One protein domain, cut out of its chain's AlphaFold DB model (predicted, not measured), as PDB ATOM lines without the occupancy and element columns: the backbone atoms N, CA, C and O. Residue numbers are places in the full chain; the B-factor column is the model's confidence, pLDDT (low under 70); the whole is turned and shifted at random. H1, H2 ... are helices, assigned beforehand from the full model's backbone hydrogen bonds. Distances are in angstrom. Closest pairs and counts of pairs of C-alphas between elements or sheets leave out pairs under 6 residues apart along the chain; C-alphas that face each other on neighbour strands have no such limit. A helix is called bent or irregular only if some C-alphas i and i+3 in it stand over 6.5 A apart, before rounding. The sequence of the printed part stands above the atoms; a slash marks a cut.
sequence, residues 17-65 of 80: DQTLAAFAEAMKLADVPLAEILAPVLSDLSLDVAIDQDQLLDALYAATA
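Overview. This is residues 17 to 65 of the 80 residues of an uncharacterized protein of Sphingomonas sp. PP-CE-1G-424 (UniProt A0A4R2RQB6). Three helices stand side by side in a flat row, each running opposite to its neighbour. H2 is in the middle, and H3 packs on its residues 33 to 37 alone. The printed part has 49 residues, with H1, H2 and H3 in that order and no named strand; the class is all helix. It is compact, with a radius of gyration of the C-alphas of 10.9 A and spans of 29 by 27 by 7 A.

Arrangement. Start at H1, residues 17 to 30: it touches H2, residues 32 to 46, in a hairpin at a shallow tilt of 18 degrees, closest at C-alphas Lys 28 and Ala 35, 5.2 A. Next, H2 residues 33 to 37 alone touch H3, residues 53 to 64, in a hairpin at a shallow tilt of 21 degrees, closest at C-alphas Pro 33 and Ala 63, 5.6 A. H1 and H3 are apart. In H3 every O i to N i+4 pair is within hydrogen-bond range, in H1 9 of 10, in H2 9 of 11.

Along the chain. Find C-alpha 17 at (142.369, 151.388, 156.308); H1 runs 20.2 A from there. H2 spans 21.1 A and is only just irregular, C-alphas 37 and 40 being 6.6 A apart. H3 spans 16.4 A, ending at C-alpha 64, (165.351, 162.496, 150.973).

Size, cuts and confidence. C-alphas Gln 18 and Ala 65 are farthest apart, 30.2 A. The printed part has no cut; its H1 to H2 link is tight, its H2 to H3 link short. No printed residue is under 70 in pLDDT.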
ATOM      1  N   ASP A  17     141.734 150.614 155.230       91.31
ATOM      2  CA  ASP A  17     142.369 151.388 156.308       91.31
ATOM      3  C   ASP A  17     143.353 150.550 157.137       91.31
ATOM      4  O   ASP A  17     144.448 151.001 157.470       91.31
ATOM      5  N   GLN A  18     142.985 149.305 157.456       93.69
ATOM      6  CA  GLN A  18     143.848 148.384 158.200       93.69
ATOM      7  C   GLN A  18     145.076 147.972 157.383       93.69
ATOM      8  O   GLN A  18     146.178 147.894 157.926       93.69
ATOM      9  N   THR A  19     144.899 147.756 156.079       94.69
ATOM     10  CA  THR A  19     145.990 147.451 155.145       94.69
ATOM     11  C   THR A  19     146.956 148.628 155.033       94.69
ATOM     12  O   THR A  19     148.168 148.439 155.121       94.69
ATOM     13  N   LEU A  20     146.437 149.850 154.900       94.44
ATOM     14  CA  LEU A  20     147.242 151.070 154.829       94.44
ATOM     15  C   LEU A  20     147.993 151.341 156.134       94.44
ATOM     16  O   LEU A  20     149.173 151.685 156.093       94.44
ATOM     17  N   ALA A  21     147.356 151.121 157.286       92.69
ATOM     18  CA  ALA A  21     148.017 151.223 158.583       92.69
ATOM     19  C   ALA A  21     149.162 150.203 158.712       92.69
ATOM     20  O   ALA A  21     150.275 150.568 159.089       92.69
ATOM     21  N   ALA A  22     148.925 148.940 158.342       93.50
ATOM     22  CA  ALA A  22     149.954 147.902 158.363       93.50
ATOM     23  C   ALA A  22     151.115 148.219 157.405       93.50
ATOM     24  O   ALA A  22     152.282 148.029 157.756       93.50
ATOM     25  N   PHE A  23     150.808 148.744 156.218       93.69
ATOM     26  CA  PHE A  23     151.813 149.165 155.247       93.69
ATOM     27  C   PHE A  23     152.650 150.343 155.756       93.69
ATOM     28  O   PHE A  23     153.874 150.313 155.642       93.69
ATOM     29  N   ALA A  24     152.021 151.349 156.368       93.31
ATOM     30  CA  ALA A  24     152.719 152.483 156.968       93.31
ATOM     31  C   ALA A  24     153.672 152.035 158.087       93.31
ATOM     32  O   ALA A  24     154.820 152.476 158.129       93.31
ATOM     33  N   GLU A  25     153.241 151.119 158.958       93.19
ATOM     34  CA  GLU A  25     154.105 150.549 159.999       93.19
ATOM     35  C   GLU A  25     155.276 149.751 159.407       93.19
ATOM     36  O   GLU A  25     156.417 149.919 159.837       93.19
ATOM     37  N   ALA A  26     155.036 148.940 158.371       92.31
ATOM     38  CA  ALA A  26     156.105 148.234 157.667       92.31
ATOM     39  C   ALA A  26     157.101 149.204 157.008       92.31
ATOM     40  O   ALA A  26     158.309 148.972 157.040       92.31
ATOM     41  N   MET A  27     156.613 150.314 156.448       91.06
ATOM     42  CA  MET A  27     157.451 151.335 155.826       91.06
ATOM     43  C   MET A  27     158.311 152.069 156.854       91.06
ATOM     44  O   MET A  27     159.493 152.257 156.595       91.06
ATOM     45  N   LYS A  28     157.783 152.391 158.044       91.62
ATOM     46  CA  LYS A  28     158.563 153.020 159.132       91.62
ATOM     47  C   LYS A  28     159.778 152.191 159.541       91.62
ATOM     48  O   LYS A  28     160.804 152.746 159.919       91.62
ATOM     49  N   LEU A  29     159.678 150.865 159.466       90.19
ATOM     50  CA  LEU A  29     160.800 149.973 159.755       90.19
ATOM     51  C   LEU A  29     161.917 150.065 158.696       90.19
ATOM     52  O   LEU A  29     163.063 149.741 159.005       90.19
ATOM     53  N   ALA A  30     161.596 150.484 157.469       87.44
ATOM     54  CA  ALA A  30     162.566 150.705 156.394       87.44
ATOM     55  C   ALA A  30     163.068 152.154 156.351       87.44
ATOM     56  O   ALA A  30     164.271 152.380 156.238       87.44
ATOM     57  N   ASP A  31     162.146 153.113 156.404       88.81
ATOM     58  CA  ASP A  31     162.383 154.538 156.203       88.81
ATOM     59  C   ASP A  31     161.275 155.342 156.907       88.81
ATOM     60  O   ASP A  31     160.142 155.445 156.427       88.81
ATOM     61  N   VAL A  32     161.598 155.869 158.091       90.69
ATOM     62  CA  VAL A  32     160.656 156.655 158.902       90.69
ATOM     63  C   VAL A  32     160.220 157.938 158.178       90.69
ATOM     64  O   VAL A  32     159.008 158.115 158.042       90.69
ATOM     65  N   PRO A  33     161.133 158.797 157.668       91.19
ATOM     66  CA  PRO A  33     160.739 160.005 156.939       91.19
ATOM     67  C   PRO A  33     159.794 159.736 155.765       91.19
ATOM     68  O   PRO A  33     158.792 160.432 155.596       91.19
ATOM     69  N   LEU A  34     160.076 158.703 154.968       90.44
ATOM     70  CA  LEU A  34     159.232 158.354 153.830       90.44
ATOM     71  C   LEU A  34     157.842 157.880 154.276       90.44
ATOM     72  O   LEU A  34     156.837 158.266 153.678       90.44
ATOM     73  N   ALA A  35     157.775 157.077 155.340       92.69
ATOM     74  CA  ALA A  35     156.513 156.588 155.883       92.69
ATOM     75  C   ALA A  35     155.635 157.712 156.440       92.69
ATOM     76  O   ALA A  35     154.422 157.694 156.239       92.69
ATOM     77  N   GLU A  36     156.232 158.700 157.105       92.44
ATOM     78  CA  GLU A  36     155.512 159.861 157.639       92.44
ATOM     79  C   GLU A  36     154.894 160.729 156.535       92.44
ATOM     80  O   GLU A  36     153.823 161.299 156.742       92.44
ATOM     81  N   ILE A  37     155.511 160.778 155.349       94.06
ATOM     82  CA  ILE A  37     154.974 161.502 154.187       94.06
ATOM     83  C   ILE A  37     153.910 160.686 153.458       94.06
ATOM     84  O   ILE A  37     152.846 161.207 153.131       94.06
ATOM     85  N   LEU A  38     154.185 159.412 153.167       93.50
ATOM     86  CA  LEU A  38     153.321 158.619 152.292       93.50
ATOM     87  C   LEU A  38     152.074 158.081 152.997       93.50
ATOM     88  O   LEU A  38     151.042 157.937 152.347       93.50
ATOM     89  N   ALA A  39     152.125 157.795 154.299       93.12
ATOM     90  CA  ALA A  39     150.970 157.271 155.031       93.12
ATOM     91  C   ALA A  39     149.709 158.160 154.934       93.12
ATOM     92  O   ALA A  39     148.659 157.630 154.560       93.12
ATOM     93  N   PRO A  40     149.763 159.482 155.208       92.38
ATOM     94  CA  PRO A  40     148.587 160.340 155.065       92.38
ATOM     95  C   PRO A  40     148.115 160.435 153.608       92.38
ATOM     96  O   PRO A  40     146.920 160.335 153.355       92.38
ATOM     97  N   VAL A  41     149.037 160.510 152.645       94.12
ATOM     98  CA  VAL A  41     148.717 160.586 151.207       94.12
ATOM     99  C   VAL A  41     147.970 159.342 150.730       94.12
ATOM    100  O   VAL A  41     147.013 159.437 149.969       94.12
ATOM    101  N   LEU A  42     148.392 158.159 151.179       93.44
ATOM    102  CA  LEU A  42     147.720 156.902 150.853       93.44
ATOM    103  C   LEU A  42     146.330 156.817 151.491       93.44
ATOM    104  O   LEU A  42     145.405 156.300 150.865       93.44
ATOM    105  N   SER A  43     146.174 157.347 152.707       92.06
ATOM    106  CA  SER A  43     144.864 157.475 153.344       92.06
ATOM    107  C   SER A  43     143.949 158.395 152.532       92.06
ATOM    108  O   SER A  43     142.822 158.013 152.228       92.06
ATOM    109  N   ASP A  44     144.441 159.562 152.121       93.00
ATOM    110  CA  ASP A  44     143.691 160.524 151.309       93.00
ATOM    111  C   ASP A  44     143.289 159.928 149.950       93.00
ATOM    112  O   ASP A  44     142.126 160.029 149.555       93.00
ATOM    113  N   LEU A  45     144.199 159.201 149.286       91.12
ATOM    114  CA  LEU A  45     143.902 158.449 148.059       91.12
ATOM    115  C   LEU A  45     142.758 157.457 148.247       91.12
ATOM    116  O   LEU A  45     141.884 157.364 147.391       91.12
ATOM    117  N   SER A  46     142.758 156.704 149.350       92.38
ATOM    118  CA  SER A  46     141.713 155.705 149.607       92.38
ATOM    119  C   SER A  46     140.328 156.312 149.838       92.38
ATOM    120  O   SER A  46     139.321 155.626 149.679       92.38
ATOM    121  N   LEU A  47     140.286 157.599 150.186       92.44
ATOM    122  CA  LEU A  47     139.074 158.375 150.420       92.44
ATOM    123  C   LEU A  47     138.687 159.249 149.213       92.44
ATOM    124  O   LEU A  47     137.800 160.092 149.348       92.44
ATOM    125  N   ASP A  48     139.341 159.071 148.058       92.75
ATOM    126  CA  ASP A  48     139.191 159.916 146.860       92.75
ATOM    127  C   ASP A  48     139.408 161.420 147.146       92.75
ATOM    128  O   ASP A  48     138.844 162.302 146.487       92.75
ATOM    129  N   VAL A  49     140.243 161.739 148.137       93.31
ATOM    130  CA  VAL A  49     140.629 163.115 148.452       93.31
ATOM    131  C   VAL A  49     141.702 163.562 147.461       93.31
ATOM    132  O   VAL A  49     142.671 162.855 147.185       93.31
ATOM    133  N   ALA A  50     141.520 164.758 146.899       94.00
ATOM    134  CA  ALA A  50     142.481 165.333 145.968       94.00
ATOM    135  C   ALA A  50     143.815 165.628 146.669       94.00
ATOM    136  O   ALA A  50     143.839 166.222 147.746       94.00
ATOM    137  N   ILE A  51     144.917 165.266 146.015       93.44
ATOM    138  CA  ILE A  51     146.274 165.456 146.534       93.44
ATOM    139  C   ILE A  51     146.915 166.642 145.839       93.44
ATOM    140  O   ILE A  51     146.905 166.735 144.607       93.44
ATOM    141  N   ASP A  52     147.528 167.506 146.636       93.94
ATOM    142  CA  ASP A  52     148.445 168.519 146.141       93.94
ATOM    143  C   ASP A  52     149.779 167.850 145.774       93.94
ATOM    144  O   ASP A  52     150.578 167.463 146.631       93.94
ATOM    145  N   GLN A  53     149.982 167.639 144.473       92.44
ATOM    146  CA  GLN A  53     151.169 166.963 143.955       92.44
ATOM    147  C   GLN A  53     152.444 167.783 144.174       92.44
ATOM    148  O   GLN A  53     153.500 167.185 144.383       92.44
ATOM    149  N   ASP A  54     152.352 169.114 144.164       95.69
ATOM    150  CA  ASP A  54     153.507 169.986 144.385       95.69
ATOM    151  C   ASP A  54     153.946 169.881 145.849       95.69
ATOM    152  O   ASP A  54     155.117 169.627 146.134       95.69
ATOM    153  N   GLN A  55     152.990 169.932 146.782       93.31
ATOM    154  CA  GLN A  55     153.271 169.748 148.207       93.31
ATOM    155  C   GLN A  55     153.842 168.357 148.524       93.31
ATOM    156  O   GLN A  55     154.756 168.233 149.342       93.31
ATOM    157  N   LEU A  56     153.323 167.303 147.882       94.00
ATOM    158  CA  LEU A  56     153.852 165.945 148.032       94.00
ATOM    159  C   LEU A  56     155.303 165.852 147.547       94.00
ATOM    160  O   LEU A  56     156.148 165.275 148.233       94.00
ATOM    161  N   LEU A  57     155.600 166.412 146.374       93.94
ATOM    162  CA  LEU A  57     156.953 166.412 145.820       93.94
ATOM    163  C   LEU A  57     157.923 167.175 146.723       93.94
ATOM    164  O   LEU A  57     158.996 166.651 147.024       93.94
ATOM    165  N   ASP A  58     157.537 168.355 147.208       92.75
ATOM    166  CA  ASP A  58     158.347 169.148 148.138       92.75
ATOM    167  C   ASP A  58     158.654 168.375 149.428       92.75
ATOM    168  O   ASP A  58     159.802 168.343 149.879       92.75
ATOM    169  N   ALA A  59     157.656 167.690 149.995       91.12
ATOM    170  CA  ALA A  59     157.843 166.861 151.183       91.12
ATOM    171  C   ALA A  59     158.823 165.703 150.925       91.12
ATOM    172  O   ALA A  59     159.733 165.471 151.724       91.12
ATOM    173  N   LEU A  60     158.687 165.004 149.793       91.31
ATOM    174  CA  LEU A  60     159.583 163.905 149.412       91.31
ATOM    175  C   LEU A  60     161.024 164.383 149.200       91.31
ATOM    176  O   LEU A  60     161.964 163.716 149.641       91.31
ATOM    177  N   TYR A  61     161.215 165.544 148.570       90.44
ATOM    178  CA  TYR A  61     162.543 166.144 148.448       90.44
ATOM    179  C   TYR A  61     163.122 166.512 149.811       90.44
ATOM    180  O   TYR A  61     164.286 166.218 150.060       90.44
ATOM    181  N   ALA A  62     162.328 167.091 150.713       88.25
ATOM    182  CA  ALA A  62     162.792 167.447 152.052       88.25
ATOM    183  C   ALA A  62     163.207 166.221 152.887       88.25
ATOM    184  O   ALA A  62     164.215 166.279 153.588       88.25
ATOM    185  N   ALA A  63     162.479 165.104 152.792       84.56
ATOM    186  CA  ALA A  63     162.803 163.875 153.525       84.56
ATOM    187  C   ALA A  63     163.991 163.091 152.954       84.56
ATOM    188  O   ALA A  63     164.663 162.378 153.697       84.56
ATOM    189  N   THR A  64     164.244 163.200 151.648       79.06
ATOM    190  CA  THR A  64     165.351 162.496 150.973       79.06
ATOM    191  C   THR A  64     166.578 163.375 150.747       79.06
ATOM    192  O   THR A  64     167.627 162.869 150.333       79.06
ATOM    193  N   ALA A  65     166.477 164.676 151.033       78.50
ATOM    194  CA  ALA A  65     167.611 165.580 151.017       78.50
ATOM    195  C   ALA A  65     168.686 165.051 151.981       78.50
ATOM    196  O   ALA A  65     168.371 164.687 153.119       78.50
TER     197      ALA A  65